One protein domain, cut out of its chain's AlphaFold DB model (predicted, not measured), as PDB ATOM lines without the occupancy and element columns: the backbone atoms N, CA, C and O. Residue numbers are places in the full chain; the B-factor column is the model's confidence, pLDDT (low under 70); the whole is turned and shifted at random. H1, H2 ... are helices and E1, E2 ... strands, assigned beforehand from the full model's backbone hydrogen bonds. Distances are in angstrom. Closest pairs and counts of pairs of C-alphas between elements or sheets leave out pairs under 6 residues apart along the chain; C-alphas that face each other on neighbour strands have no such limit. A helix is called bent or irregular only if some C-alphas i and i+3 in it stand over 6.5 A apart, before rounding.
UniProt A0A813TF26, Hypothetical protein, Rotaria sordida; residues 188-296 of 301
ATOM      1  N   HIS A 188     190.538 172.065 111.964       86.69
ATOM      2  CA  HIS A 188     190.076 171.442 110.728       86.69
ATOM      3  C   HIS A 188     188.724 170.767 110.943       86.69
ATOM      4  O   HIS A 188     188.608 169.839 111.741       86.69
ATOM      5  N   LEU A 189     187.710 171.198 110.187       89.00
ATOM      6  CA  LEU A 189     186.426 170.503 110.102       89.00
ATOM      7  C   LEU A 189     186.374 169.697 108.800       89.00
ATOM      8  O   LEU A 189     186.342 170.255 107.700       89.00
ATOM      9  N   PHE A 190     186.367 168.378 108.952       90.25
ATOM     10  CA  PHE A 190     186.298 167.390 107.885       90.25
ATOM     11  C   PHE A 190     184.879 166.843 107.777       90.25
ATOM     12  O   PHE A 190     184.387 166.214 108.709       90.25
ATOM     13  N   ILE A 191     184.233 167.049 106.632       89.25
ATOM     14  CA  ILE A 191     182.896 166.516 106.356       89.25
ATOM     15  C   ILE A 191     182.999 165.549 105.180       89.25
ATOM     16  O   ILE A 191     183.505 165.914 104.118       89.25
ATOM     17  N   SER A 192     182.528 164.318 105.361       89.12
ATOM     18  CA  SER A 192     182.568 163.277 104.329       89.12
ATOM     19  C   SER A 192     181.233 162.562 104.172       89.12
ATOM     20  O   SER A 192     180.479 162.418 105.129       89.12
ATOM     21  N   GLY A 193     180.967 162.079 102.958       87.75
ATOM     22  CA  GLY A 193     179.873 161.159 102.660       87.75
ATOM     23  C   GLY A 193     180.403 159.848 102.079       87.75
ATOM     24  O   GLY A 193     181.180 159.854 101.122       87.75
ATOM     25  N   GLY A 194     179.985 158.716 102.647       86.44
ATOM     26  CA  GLY A 194     180.366 157.379 102.194       86.44
ATOM     27  C   GLY A 194     181.882 157.156 102.185       86.44
ATOM     28  O   GLY A 194     182.585 157.520 103.126       86.44
ATOM     29  N   ILE A 195     182.401 156.573 101.096       88.44
ATOM     30  CA  ILE A 195     183.838 156.274 100.945       88.44
ATOM     31  C   ILE A 195     184.710 157.533 100.775       88.44
ATOM     32  O   ILE A 195     185.935 157.451 100.841       88.44
ATOM     33  N   GLY A 196     184.101 158.717 100.628       88.56
ATOM     34  CA  GLY A 196     184.812 159.997 100.563       88.56
ATOM     35  C   GLY A 196     185.652 160.309 101.807       88.56
ATOM     36  O   GLY A 196     186.576 161.113 101.721       88.56
ATOM     37  N   ILE A 197     185.405 159.631 102.939       93.06
ATOM     38  CA  ILE A 197     186.238 159.721 104.150       93.06
ATOM     39  C   ILE A 197     187.716 159.399 103.872       93.06
ATOM     40  O   ILE A 197     188.597 159.970 104.507       93.06
ATOM     41  N   THR A 198     188.009 158.558 102.873       91.62
ATOM     42  CA  THR A 198     189.378 158.173 102.476       91.62
ATOM     43  C   THR A 198     190.262 159.368 102.116       91.62
ATOM     44  O   THR A 198     191.424 159.407 102.514       91.62
ATOM     45  N   PHE A 199     189.705 160.390 101.456       86.94
ATOM     46  CA  PHE A 199     190.418 161.636 101.154       86.94
ATOM     47  C   PHE A 199     190.850 162.383 102.418       86.94
ATOM     48  O   PHE A 199     191.862 163.082 102.413       86.94
ATOM     49  N   LEU A 200     190.058 162.266 103.485       93.31
ATOM     50  CA  LEU A 200     190.260 162.993 104.733       93.31
ATOM     51  C   LEU A 200     191.154 162.201 105.687       93.31
ATOM     52  O   LEU A 200     191.937 162.810 106.408       93.31
ATOM     53  N   MET A 201     191.115 160.867 105.640       96.00
ATOM     54  CA  MET A 201     191.918 160.012 106.521       96.00
ATOM     55  C   MET A 201     193.417 160.274 106.417       96.00
ATOM     56  O   MET A 201     194.065 160.366 107.453       96.00
ATOM     57  N   GLY A 202     193.959 160.476 105.210       94.25
ATOM     58  CA  GLY A 202     195.378 160.816 105.054       94.25
ATOM     59  C   GLY A 202     195.755 162.108 105.789       94.25
ATOM     60  O   GLY A 202     196.801 162.183 106.423       94.25
ATOM     61  N   MET A 203     194.873 163.110 105.766       95.00
ATOM     62  CA  MET A 203     195.069 164.382 106.473       95.00
ATOM     63  C   MET A 203     194.860 164.253 107.985       95.00
ATOM     64  O   MET A 203     195.619 164.831 108.758       95.00
ATOM     65  N   ILE A 204     193.862 163.478 108.413       96.44
ATOM     66  CA  ILE A 204     193.580 163.209 109.829       96.44
ATOM     67  C   ILE A 204     194.754 162.462 110.471       96.44
ATOM     68  O   ILE A 204     195.218 162.854 111.540       96.44
ATOM     69  N   ASN A 205     195.274 161.425 109.810       97.00
ATOM     70  CA  ASN A 205     196.403 160.649 110.318       97.00
ATOM     71  C   ASN A 205     197.706 161.464 110.311       97.00
ATOM     72  O   ASN A 205     198.517 161.303 111.219       97.00
ATOM     73  N   GLU A 206     197.890 162.381 109.353       95.62
ATOM     74  CA  GLU A 206     199.013 163.331 109.354       95.62
ATOM     75  C   GLU A 206     198.956 164.278 110.563       95.62
ATOM     76  O   GLU A 206     199.936 164.394 111.295       95.62
ATOM     77  N   LEU A 207     197.799 164.886 110.845       95.00
ATOM     78  CA  LEU A 207     197.619 165.733 112.035       95.00
ATOM     79  C   LEU A 207     197.795 164.939 113.333       95.00
ATOM     80  O   LEU A 207     198.416 165.422 114.278       95.00
ATOM     81  N   ASN A 208     197.302 163.700 113.383       96.12
ATOM     82  CA  ASN A 208     197.501 162.829 114.535       96.12
ATOM     83  C   ASN A 208     198.988 162.508 114.764       96.12
ATOM     84  O   ASN A 208     199.468 162.614 115.890       96.12
ATOM     85  N   LYS A 209     199.742 162.193 113.701       95.62
ATOM     86  CA  LYS A 209     201.198 161.970 113.762       95.62
ATOM     87  C   LYS A 209     201.951 163.200 114.285       95.62
ATOM     88  O   LYS A 209     202.970 163.051 114.950       95.62
ATOM     89  N   GLN A 210     201.438 164.399 114.017       94.62
ATOM     90  CA  GLN A 210     201.982 165.667 114.513       94.62
ATOM     91  C   GLN A 210     201.529 166.017 115.945       94.62
ATOM     92  O   GLN A 210     201.880 167.083 116.448       94.62
ATOM     93  N   GLY A 211     200.742 165.161 116.611       95.56
ATOM     94  CA  GLY A 211     200.196 165.429 117.948       95.56
ATOM     95  C   GLY A 211     199.071 166.473 117.962       95.56
ATOM     96  O   GLY A 211     198.772 167.050 119.002       95.56
ATOM     97  N   GLN A 212     198.450 166.733 116.809       94.00
ATOM     98  CA  GLN A 212     197.441 167.778 116.602       94.00
ATOM     99  C   GLN A 212     196.019 167.218 116.451       94.00
ATOM    100  O   GLN A 212     195.146 167.881 115.889       94.00
ATOM    101  N   SER A 213     195.743 166.011 116.953       92.12
ATOM    102  CA  SER A 213     194.404 165.402 116.884       92.12
ATOM    103  C   SER A 213     193.314 166.256 117.541       92.12
ATOM    104  O   SER A 213     192.189 166.268 117.057       92.12
ATOM    105  N   SER A 214     193.648 167.055 118.560       89.75
ATOM    106  CA  SER A 214     192.733 168.013 119.199       89.75
ATOM    107  C   SER A 214     192.290 169.168 118.297       89.75
ATOM    108  O   SER A 214     191.277 169.801 118.590       89.75
ATOM    109  N   SER A 215     193.003 169.424 117.196       88.31
ATOM    110  CA  SER A 215     192.652 170.437 116.192       88.31
ATOM    111  C   SER A 215     191.721 169.900 115.099       88.31
ATOM    112  O   SER A 215     191.495 170.555 114.082       88.31
ATOM    113  N   VAL A 216     191.208 168.679 115.259       91.50
ATOM    114  CA  VAL A 216     190.417 167.990 114.242       91.50
ATOM    115  C   VAL A 216     188.976 167.841 114.701       91.50
ATOM    116  O   VAL A 216     188.672 167.594 115.862       91.50
ATOM    117  N   THR A 217     188.036 167.974 113.775       90.81
ATOM    118  CA  THR A 217     186.666 167.507 113.967       90.81
ATOM    119  C   THR A 217     186.160 166.866 112.692       90.81
ATOM    120  O   THR A 217     186.354 167.400 111.601       90.81
ATOM    121  N   VAL A 218     185.528 165.706 112.828       93.19
ATOM    122  CA  VAL A 218     185.078 164.879 111.711       93.19
ATOM    123  C   VAL A 218     183.577 164.666 111.806       93.19
ATOM    124  O   VAL A 218     183.069 164.178 112.813       93.19
ATOM    125  N   VAL A 219     182.883 164.989 110.720       91.75
ATOM    126  CA  VAL A 219     181.503 164.589 110.460       91.75
ATOM    127  C   VAL A 219     181.532 163.583 109.316       91.75
ATOM    128  O   VAL A 219     181.863 163.918 108.176       91.75
ATOM    129  N   GLN A 220     181.218 162.330 109.619       92.56
ATOM    130  CA  GLN A 220     181.118 161.270 108.625       92.56
ATOM    131  C   GLN A 220     179.657 160.910 108.425       92.56
ATOM    132  O   GLN A 220     178.981 160.499 109.359       92.56
ATOM    133  N   CYS A 221     179.177 161.029 107.195       90.88
ATOM    134  CA  CYS A 221     177.854 160.576 106.805       90.88
ATOM    135  C   CYS A 221     177.976 159.206 106.133       90.88
ATOM    136  O   CYS A 221     178.669 159.058 105.122       90.88
ATOM    137  N   ALA A 222     177.283 158.204 106.660       88.94
ATOM    138  CA  ALA A 222     177.199 156.863 106.093       88.94
ATOM    139  C   ALA A 222     175.732 156.418 106.001       88.94
ATOM    140  O   ALA A 222     174.844 157.031 106.582       88.94
ATOM    141  N   GLN A 223     175.445 155.362 105.238       87.44
ATOM    142  CA  GLN A 223     174.082 154.814 105.209       87.44
ATOM    143  C   GLN A 223     173.739 154.145 106.542       87.44
ATOM    144  O   GLN A 223     172.689 154.414 107.117       87.44
ATOM    145  N   THR A 224     174.669 153.331 107.026       90.25
ATOM    146  CA  THR A 224     174.610 152.539 108.251       90.25
ATOM    147  C   THR A 224     175.988 152.569 108.909       90.25
ATOM    148  O   THR A 224     176.981 152.933 108.268       90.25
ATOM    149  N   GLU A 225     176.060 152.209 110.186       92.44
ATOM    150  CA  GLU A 225     177.314 152.240 110.941       92.44
ATOM    151  C   GLU A 225     178.336 151.215 110.438       92.44
ATOM    152  O   GLU A 225     179.505 151.547 110.269       92.44
ATOM    153  N   ASP A 226     177.897 150.012 110.070       94.50
ATOM    154  CA  ASP A 226     178.755 148.974 109.488       94.50
ATOM    155  C   ASP A 226     179.346 149.377 108.123       94.50
ATOM    156  O   ASP A 226     180.369 148.843 107.698       94.50
ATOM    157  N   ARG A 227     178.739 150.352 107.430       93.12
ATOM    158  CA  ARG A 227     179.259 150.954 106.191       93.12
ATOM    159  C   ARG A 227     180.176 152.160 106.430       93.12
ATOM    160  O   ARG A 227     180.709 152.712 105.462       93.12
ATOM    161  N   ALA A 228     180.359 152.596 107.674       94.00
ATOM    162  CA  ALA A 228     181.193 153.740 108.023       94.00
ATOM    163  C   ALA A 228     182.672 153.334 108.126       94.00
ATOM    164  O   ALA A 228     183.190 153.013 109.195       94.00
ATOM    165  N   ALA A 229     183.373 153.367 106.991       95.19
ATOM    166  CA  ALA A 229     184.807 153.093 106.940       95.19
ATOM    167  C   ALA A 229     185.579 153.950 107.962       95.19
ATOM    168  O   ALA A 229     185.388 155.164 108.012       95.19
ATOM    169  N   PHE A 230     186.470 153.309 108.727       97.62
ATOM    170  CA  PHE A 230     187.314 153.915 109.768       97.62
ATOM    171  C   PHE A 230     186.601 154.439 111.021       97.62
ATOM    172  O   PHE A 230     187.267 155.079 111.833       97.62
ATOM    173  N   ALA A 231     185.310 154.159 111.230       95.75
ATOM    174  CA  ALA A 231     184.582 154.687 112.386       95.75
ATOM    175  C   ALA A 231     185.279 154.388 113.726       95.75
ATOM    176  O   ALA A 231     185.512 155.306 114.513       95.75
ATOM    177  N   ASP A 232     185.700 153.143 113.958       95.62
ATOM    178  CA  ASP A 232     186.382 152.768 115.204       95.62
ATOM    179  C   ASP A 232     187.777 153.386 115.315       95.62
ATOM    180  O   ASP A 232     188.160 153.883 116.374       95.62
ATOM    181  N   LYS A 233     188.517 153.457 114.200       96.25
ATOM    182  CA  LYS A 233     189.811 154.153 114.161       96.25
ATOM    183  C   LYS A 233     189.643 155.625 114.543       96.25
ATOM    184  O   LYS A 233     190.426 156.127 115.343       96.25
ATOM    185  N   LEU A 234     188.622 156.307 114.024       97.06
ATOM    186  CA  LEU A 234     188.337 157.710 114.336       97.06
ATOM    187  C   LEU A 234     187.942 157.904 115.803       97.06
ATOM    188  O   LEU A 234     188.457 158.823 116.434       97.06
ATOM    189  N   ARG A 235     187.108 157.020 116.370       95.50
ATOM    190  CA  ARG A 235     186.757 157.032 117.805       95.50
ATOM    191  C   ARG A 235     187.974 156.881 118.711       95.50
ATOM    192  O   ARG A 235     188.032 157.529 119.749       95.50
ATOM    193  N   ASN A 236     188.927 156.042 118.312       95.69
ATOM    194  CA  ASN A 236     190.133 155.769 119.094       95.69
ATOM    195  C   ASN A 236     191.215 156.844 118.917       95.69
ATOM    196  O   ASN A 236     192.027 157.053 119.811       95.69
ATOM    197  N   THR A 237     191.250 157.504 117.756       94.31
ATOM    198  CA  THR A 237     192.290 158.487 117.411       94.31
ATOM    199  C   THR A 237     191.931 159.896 117.881       94.31
ATOM    200  O   THR A 237     192.808 160.666 118.272       94.31
ATOM    201  N   LEU A 238     190.649 160.263 117.809       93.88
ATOM    202  CA  LEU A 238     190.194 161.621 118.084       93.88
ATOM    203  C   LEU A 238     189.682 161.763 119.526       93.88
ATOM    204  O   LEU A 238     189.000 160.868 120.029       93.88
ATOM    205  N   PRO A 239     189.937 162.906 120.186       92.12
ATOM    206  CA  PRO A 239     189.315 163.248 121.458       92.12
ATOM    207  C   PRO A 239     187.787 163.097 121.465       92.12
ATOM    208  O   PRO A 239     187.093 163.307 120.463       92.12
ATOM    209  N   LYS A 240     187.239 162.787 122.646       89.62
ATOM    210  CA  LYS A 240     185.795 162.622 122.845       89.62
ATOM    211  C   LYS A 240     185.034 163.854 122.337       89.62
ATOM    212  O   LYS A 240     185.348 164.985 122.696       89.62
ATOM    213  N   GLY A 241     184.012 163.621 121.516       84.94
ATOM    214  CA  GLY A 241     183.154 164.671 120.951       84.94
ATOM    215  C   GLY A 241     183.601 165.230 119.594       84.94
ATOM    216  O   GLY A 241     182.792 165.891 118.939       84.94
ATOM    217  N   GLN A 242     184.820 164.918 119.135       89.12
ATOM    218  CA  GLN A 242     185.371 165.403 117.859       89.12
ATOM    219  C   GLN A 242     185.065 164.508 116.651       89.12
ATOM    220  O   GLN A 242     185.329 164.901 115.518       89.12
ATOM    221  N   TYR A 243     184.466 163.337 116.860       94.19
ATOM    222  CA  TYR A 243     183.944 162.496 115.788       94.19
ATOM    223  C   TYR A 243     182.426 162.373 115.906       94.19
ATOM    224  O   TYR A 243     181.895 162.027 116.963       94.19
ATOM    225  N   LEU A 244     181.734 162.682 114.815       90.94
ATOM    226  CA  LEU A 244     180.296 162.548 114.668       90.94
ATOM    227  C   LEU A 244     180.006 161.669 113.451       90.94
ATOM    228  O   LEU A 244     180.249 162.074 112.315       90.94
ATOM    229  N   LEU A 245     179.472 160.477 113.702       90.94
ATOM    230  CA  LEU A 245     178.925 159.602 112.672       90.94
ATOM    231  C   LEU A 245     177.434 159.891 112.522       90.94
ATOM    232  O   LEU A 245     176.721 159.865 113.518       90.94
ATOM    233  N   LEU A 246     176.994 160.154 111.294       90.25
ATOM    234  CA  LEU A 246     175.598 160.346 110.914       90.25
ATOM    235  C   LEU A 246     175.171 159.204 110.004       90.25
ATOM    236  O   LEU A 246     175.735 159.029 108.921       90.25
ATOM    237  N   THR A 247     174.174 158.437 110.434       87.56
ATOM    238  CA  THR A 247     173.549 157.388 109.618       87.56
ATOM    239  C   THR A 247     172.203 157.851 109.071       87.56
ATOM    240  O   THR A 247     171.649 158.855 109.517       87.56
ATOM    241  N   LYS A 248     171.635 157.117 108.106       80.25
ATOM    242  CA  LYS A 248     170.307 157.433 107.548       80.25
ATOM    243  C   LYS A 248     169.199 157.446 108.613       80.25
ATOM    244  O   LYS A 248     168.212 158.160 108.463       80.25
ATOM    245  N   GLU A 249     169.365 156.654 109.667       76.31
ATOM    246  CA  GLU A 249     168.415 156.518 110.777       76.31
ATOM    247  C   GLU A 249     168.547 157.650 111.806       76.31
ATOM    248  O   GLU A 249     167.621 157.909 112.571       76.31
ATOM    249  N   GLN A 250     169.673 158.367 111.807       71.12
ATOM    250  CA  GLN A 250     169.918 159.488 112.704       71.12
ATOM    251  C   GLN A 250     169.544 160.807 112.026       71.12
ATOM    252  O   GLN A 250     170.313 161.386 111.258       71.12
ATOM    253  N   GLN A 251     168.354 161.321 112.341       59.47
ATOM    254  CA  GLN A 251     167.988 162.687 111.978       59.47
ATOM    255  C   GLN A 251     168.683 163.677 112.917       59.47
ATOM    256  O   GLN A 251     168.432 163.686 114.121       59.47
ATOM    257  N   ILE A 252     169.539 164.537 112.366       64.69
ATOM    258  CA  ILE A 252     170.107 165.671 113.097       64.69
ATOM    259  C   ILE A 252     169.382 166.951 112.704       64.69
ATOM    260  O   ILE A 252     169.251 167.277 111.524       64.69
ATOM    261  N   SER A 253     168.935 167.701 113.712       63.84
ATOM    262  CA  SER A 253     168.349 169.018 113.496       63.84
ATOM    263  C   SER A 253     169.423 170.035 113.101       63.84
ATOM    264  O   SER A 253     170.567 169.988 113.558       63.84
ATOM    265  N   LYS A 254     169.041 171.016 112.279       63.81
ATOM    266  CA  LYS A 254     169.905 172.151 111.922       63.81
ATOM    267  C   LYS A 254     170.456 172.864 113.166       63.81
ATOM    268  O   LYS A 254     171.633 173.209 113.181       63.81
ATOM    269  N   ASN A 255     169.631 173.014 114.205       62.19
ATOM    270  CA  ASN A 255     170.017 173.658 115.462       62.19
ATOM    271  C   ASN A 255     171.160 172.899 116.146       62.19
ATOM    272  O   ASN A 255     172.153 173.504 116.516       62.19
ATOM    273  N   HIS A 256     171.098 171.564 116.184       62.66
ATOM    274  CA  HIS A 256     172.164 170.748 116.764       62.66
ATOM    275  C   HIS A 256     173.509 170.906 116.026       62.66
ATOM    276  O   HIS A 256     174.567 170.905 116.655       62.66
ATOM    277  N   LEU A 257     173.495 171.075 114.697       65.69
ATOM    278  CA  LEU A 257     174.715 171.386 113.940       65.69
ATOM    279  C   LEU A 257     175.208 172.809 114.212       65.69
ATOM    280  O   LEU A 257     176.411 173.016 114.320       65.69
ATOM    281  N   GLN A 258     174.307 173.784 114.325       65.25
ATOM    282  CA  GLN A 258     174.668 175.177 114.595       65.25
ATOM    283  C   GLN A 258     175.246 175.368 116.001       65.25
ATOM    284  O   GLN A 258     176.229 176.088 116.144       65.25
ATOM    285  N   ASP A 259     174.707 174.674 117.001       64.00
ATOM    286  CA  ASP A 259     175.226 174.691 118.372       64.00
ATOM    287  C   ASP A 259     176.629 174.072 118.441       64.00
ATOM    288  O   ASP A 259     177.501 174.546 119.167       64.00
ATOM    289  N   LYS A 260     176.868 173.019 117.648       65.62
ATOM    290  CA  LYS A 260     178.144 172.297 117.623       65.62
ATOM    291  C   LYS A 260     179.207 172.958 116.734       65.62
ATOM    292  O   LYS A 260     180.397 172.799 116.992       65.62
ATOM    293  N   PHE A 261     178.789 173.691 115.702       65.38
ATOM    294  CA  PHE A 261     179.644 174.272 114.658       65.38
ATOM    295  C   PHE A 261     179.282 175.749 114.379       65.38
ATOM    296  O   PHE A 261     179.110 176.153 113.231       65.38
ATOM    297  N   GLY A 262     179.095 176.564 115.422       53.28
ATOM    298  CA  GLY A 262     178.688 177.977 115.318       53.28
ATOM    299  C   GLY A 262     179.695 178.897 114.594       53.28
ATOM    300  O   GLY A 262     180.830 178.498 114.330       53.28
ATOM    301  N   PRO A 263     179.293 180.138 114.240       44.69
ATOM    302  CA  PRO A 263     179.918 180.957 113.200       44.69
ATOM    303  C   PRO A 263     181.328 181.408 113.585       44.69
ATOM    304  O   PRO A 263     181.545 182.428 114.230       44.69
ATOM    305  N   THR A 264     182.307 180.642 113.135       47.47
ATOM    306  CA  THR A 264     183.713 181.029 113.078       47.47
ATOM    307  C   THR A 264     184.063 181.246 111.609       47.47
ATOM    308  O   THR A 264     183.498 180.597 110.734       47.47
ATOM    309  N   THR A 265     184.931 182.209 111.293       44.19
ATOM    310  CA  THR A 265     185.237 182.576 109.901       44.19
ATOM    311  C   THR A 265     185.821 181.381 109.147       44.19
ATOM    312  O   THR A 265     186.979 181.002 109.337       44.19
ATOM    313  N   TYR A 266     184.999 180.761 108.306       45.62
ATOM    314  CA  TYR A 266     185.344 179.542 107.596       45.62
ATOM    315  C   TYR A 266     186.095 179.843 106.298       45.62
ATOM    316  O   TYR A 266     185.579 180.529 105.417       45.62
ATOM    317  N   LYS A 267     187.273 179.246 106.103       41.50
ATOM    318  CA  LYS A 267     187.882 179.119 104.776       41.50
ATOM    319  C   LYS A 267     187.525 177.753 104.207       41.50
ATOM    320  O   LYS A 267     188.075 176.740 104.637       41.50
ATOM    321  N   ALA A 268     186.588 177.718 103.264       45.22
ATOM    322  CA  ALA A 268     186.169 176.470 102.641       45.22
ATOM    323  C   ALA A 268     187.194 175.990 101.595       45.22
ATOM    324  O   ALA A 268     187.592 176.753 100.714       45.22
ATOM    325  N   VAL A 269     187.592 174.719 101.654       44.59
ATOM    326  CA  VAL A 269     188.313 174.033 100.573       44.59
ATOM    327  C   VAL A 269     187.423 172.893 100.089       44.59
ATOM    328  O   VAL A 269     187.448 171.796 100.630       44.59
ATOM    329  N   SER A 270     186.586 173.138  99.083       43.66
ATOM    330  CA  SER A 270     185.769 172.077  98.488       43.66
ATOM    331  C   SER A 270     186.472 171.459  97.284       43.66
ATOM    332  O   SER A 270     187.075 172.142  96.450       43.66
ATOM    333  N   MET A 271     186.375 170.139  97.162       39.22
ATOM    334  CA  MET A 271     186.661 169.465  95.907       39.22
ATOM    335  C   MET A 271     185.383 169.574  95.070       39.22
ATOM    336  O   MET A 271     184.423 168.851  95.313       39.22
ATOM    337  N   LYS A 272     185.321 170.530  94.131       32.41
ATOM    338  CA  LYS A 272     184.209 170.572  93.168       32.41
ATOM    339  C   LYS A 272     184.238 169.274  92.354       32.41
ATOM    340  O   LYS A 272     185.152 169.084  91.544       32.41
ATOM    341  N   ILE A 273     183.277 168.391  92.611       32.47
ATOM    342  CA  ILE A 273     182.894 167.320  91.691       32.47
ATOM    343  C   ILE A 273     182.146 168.020  90.556       32.47
ATOM    344  O   ILE A 273     181.243 168.810  90.822       32.47
ATOM    345  N   ASP A 274     182.595 167.828  89.319       29.50
ATOM    346  CA  ASP A 274     181.957 168.429  88.151       29.50
ATOM    347  C   ASP A 274     180.644 167.678  87.857       29.50
ATOM    348  O   ASP A 274     180.710 166.483  87.542       29.50
ATOM    349  N   PRO A 275     179.471 168.337  87.952       30.64
ATOM    350  CA  PRO A 275     178.185 167.703  87.675       30.64
ATOM    351  C   PRO A 275     178.098 167.117  86.259       30.64
ATOM    352  O   PRO A 275     177.369 166.155  86.051       30.64
ATOM    353  N   ALA A 276     178.863 167.643  85.293       32.50
ATOM    354  CA  ALA A 276     178.850 167.165  83.909       32.50
ATOM    355  C   ALA A 276     179.496 165.777  83.731       32.50
ATOM    356  O   ALA A 276     179.287 165.126  82.714       32.50
ATOM    357  N   THR A 277     180.269 165.314  84.719       31.81
ATOM    358  CA  THR A 277     180.952 164.004  84.692       31.81
ATOM    359  C   THR A 277     180.294 162.954  85.589       31.81
ATOM    360  O   THR A 277     180.796 161.840  85.699       31.81
ATOM    361  N   TYR A 278     179.175 163.297  86.236       29.47
ATOM    362  CA  TYR A 278     178.456 162.418  87.154       29.47
ATOM    363  C   TYR A 278     176.971 162.390  86.791       29.47
ATOM    364  O   TYR A 278     176.213 163.289  87.146       29.47
ATOM    365  N   THR A 279     176.543 161.346  86.082       25.39
ATOM    366  CA  THR A 279     175.118 161.067  85.875       25.39
ATOM    367  C   THR A 279     174.600 160.331  87.116       25.39
ATOM    368  O   THR A 279     175.081 159.233  87.404       25.39
ATOM    369  N   PRO A 280     173.662 160.898  87.896       26.09
ATOM    370  CA  PRO A 280     173.131 160.210  89.062       26.09
ATOM    371  C   PRO A 280     172.320 158.996  88.609       26.09
ATOM    372  O   PRO A 280     171.363 159.127  87.847       26.09
ATOM    373  N   VAL A 281     172.661 157.814  89.119       30.47
ATOM    374  CA  VAL A 281     171.744 156.678  89.072       30.47
ATOM    375  C   VAL A 281     170.704 156.896  90.172       30.47
ATOM    376  O   VAL A 281     171.015 156.840  91.361       30.47
ATOM    377  N   SER A 282     169.465 157.123  89.740       28.84
ATOM    378  CA  SER A 282     168.211 157.164  90.507       28.84
ATOM    379  C   SER A 282     167.777 158.501  91.135       28.84
ATOM    380  O   SER A 282     168.523 159.223  91.795       28.84
ATOM    381  N   ASN A 283     166.490 158.786  90.909       32.59
ATOM    382  CA  ASN A 283     165.699 159.871  91.471       32.59
ATOM    383  C   ASN A 283     165.693 159.822  93.002       32.59
ATOM    384  O   ASN A 283     164.883 159.119  93.598       32.59
ATOM    385  N   ASN A 284     166.550 160.614  93.638       28.75
ATOM    386  CA  ASN A 284     166.218 161.299  94.881       28.75
ATOM    387  C   ASN A 284     167.163 162.486  95.058       28.75
ATOM    388  O   ASN A 284     168.383 162.341  95.080       28.75
ATOM    389  N   LYS A 285     166.578 163.683  95.154       29.34
ATOM    390  CA  LYS A 285     167.294 164.929  95.427       29.34
ATOM    391  C   LYS A 285     167.946 164.832  96.807       29.34
ATOM    392  O   LYS A 285     167.291 165.027  97.828       29.34
ATOM    393  N   THR A 286     169.234 164.530  96.859       26.02
ATOM    394  CA  THR A 286     170.060 164.778  98.042       26.02
ATOM    395  C   THR A 286     171.433 165.219  97.556       26.02
ATOM    396  O   THR A 286     172.251 164.419  97.113       26.02
ATOM    397  N   GLU A 287     171.642 166.533  97.562       24.62
ATOM    398  CA  GLU A 287     172.913 167.165  97.224       24.62
ATOM    399  C   GLU A 287     173.915 166.899  98.356       24.62
ATOM    400  O   GLU A 287     173.739 167.374  99.478       24.62
ATOM    401  N   TYR A 288     174.978 166.139  98.088       28.23
ATOM    402  CA  TYR A 288     176.078 165.968  99.038       28.23
ATOM    403  C   TYR A 288     177.168 167.000  98.742       28.23
ATOM    404  O   TYR A 288     178.014 166.811  97.868       28.23
ATOM    405  N   ILE A 289     177.150 168.110  99.481       25.94
ATOM    406  CA  ILE A 289     178.220 169.110  99.440       25.94
ATOM    407  C   ILE A 289     179.369 168.623 100.335       25.94
ATOM    408  O   ILE A 289     179.220 168.501 101.548       25.94
ATOM    409  N   THR A 290     180.536 168.359  99.742       31.48
ATOM    410  CA  THR A 290     181.785 168.163 100.496       31.48
ATOM    411  C   THR A 290     182.359 169.535 100.847       31.48
ATOM    412  O   THR A 290     182.806 170.269  99.962       31.48
ATOM    413  N   LEU A 291     182.343 169.894 102.130       33.50
ATOM    414  CA  LEU A 291     182.916 171.140 102.644       33.50
ATOM    415  C   LEU A 291     184.040 170.781 103.620       33.50
ATOM    416  O   LEU A 291     183.767 170.291 104.712       33.50
ATOM    417  N   LEU A 292     185.305 171.012 103.244       35.69
ATOM    418  CA  LEU A 292     186.332 171.216 104.268       35.69
ATOM    419  C   LEU A 292     186.240 172.660 104.706       35.69
ATOM    420  O   LEU A 292     186.224 173.544 103.850       35.69
ATOM    421  N   PHE A 293     186.280 172.900 106.008       32.12
ATOM    422  CA  PHE A 293     186.468 174.237 106.543       32.12
ATOM    423  C   PHE A 293     187.786 174.311 107.327       32.12
ATOM    424  O   PHE A 293     188.114 173.418 108.107       32.12
ATOM    425  N   SER A 294     188.558 175.372 107.093       29.75
ATOM    426  CA  SER A 294     189.817 175.688 107.776       29.75
ATOM    427  C   SER A 294     189.749 177.105 108.352       29.75
ATOM    428  O   SER A 294     189.239 178.010 107.694       29.75
ATOM    429  N   PHE A 295     190.251 177.316 109.571       29.61
ATOM    430  CA  PHE A 295     190.155 178.606 110.269       29.61
ATOM    431  C   PHE A 295     191.464 179.402 110.228       29.61
ATOM    432  O   PHE A 295     192.524 178.881 110.579       29.61
ATOM    433  N   ARG A 296     191.379 180.698 109.897       24.48
ATOM    434  CA  ARG A 296     192.406 181.709 110.211       24.48
ATOM    435  C   ARG A 296     191.781 182.793 111.088       24.48
ATOM    436  O   ARG A 296     190.715 183.294 110.762       24.48
TER     437      ARG A 296
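This is residues 188 to 296 of the 301 residues of the protein "Hypothetical protein" of Rotaria sordida (UniProt A0A813TF26). A strongly twisted sheet of five strands has helices H1 and H2 side by side over one face, covering the part made by E1, E2 and E3, while its opposite face has no named helix on it. At the far edge the hairpin of E4 and E5 widens the sheet, its long loop sticking out with residues 274 to 287, and residues 251 to 259, of which 254 to 259 belong to H3, stick out elsewhere. The printed part has 109 residues with three named helices and five named strands, in the order E1, H1, E2, H2, E3, H3, E4, E5; the mixed sheet runs E3, E2, E1, E5, E4. The class is mixed, helices and strands, with 54 residues, under half, in named elements. The whole is compact, with a radius of gyration of the C-alphas of 14.5 A and spans of 43 by 32 by 30 A.

The printed part begins with strand E1, residues 188 to 193, 16.6 A long, its C-alpha 188 at (190.076, 171.442, 110.728). Helix H1, residues 194 to 209, is the longest at 24.3 A and ends with C-alpha 209 at (201.198, 161.970, 113.762). It has a kink of 40 degrees near residue 201, and it is only just irregular: C-alphas 194 and 197 are 6.6 A apart. Strand E2, residues 216 to 221, measures 16.4 A. Helix H2 is residues 231 to 237, and strand E3 is residues 243 to 246. Helix H3 is residues 254 to 260, and strand E4 is residues 266 to 269. The last element, strand E5, residues 292 to 295, ends with C-alpha 295 at (190.155, 178.606, 110.269).

E1 and E2 are parallel neighbours at 13 degrees, with N 190 and O 217 at 2.8 A, within hydrogen-bond range. E2 and E3 are parallel too, at 13 degrees, with N 244 and O 218 at 2.8 A. E1 and E5 are antiparallel at 171 degrees, with N 189 and O 293 at 3.1 A. The hairpin of E4 and E5 is antiparallel at 139 degrees, with N 267 and O 294 at 2.8 A. E3 and E4 are the edge strands. H1 is on the sheet over E2 and E1, at a height over the sheet of 9.3 A, and runs along the strands, at 14 degrees to E1 on the local plane; the closest C-alphas of H1 and E2 are those of Gly 194 and Cys 221, 6.1 A. H2 is on the same face over E3, with a height of 9.2 A on a local plane fitted to just 6 C-alphas of the sheet; its closest C-alpha pair with E3 is Arg 235 and Tyr 243, 6.5 A. H1 and H2 are close but not clearly touching, the closest C-alphas being those of Asn 208 and Thr 237, 7.4 A; they run the same way at a shallow tilt of 10 degrees. E1, H1, E2 and E2, H2, E3 are strand-helix-strand units, two parallel neighbour strands with a helix between, each with a right-handed crossover. Together the sheet and H1 and H2 make two layers, helices on one face of a sheet. H3 is not on the sheet and is apart from H1 and H2. Every O i to N i+4 pair is within hydrogen-bond range in H2 and H3, and 7 of 12 are in H1.

The two C-alphas farthest apart, those of Gly 211 and Asn 283, are 43.8 A apart. The printed part has no cut. The link from E4 to E5, 22 residues, is long. Without the stretches that stand free, the body spans 35 by 28 by 24 A. The mean pLDDT of the printed part is 70.2, and residues 251 to 296 are under 70.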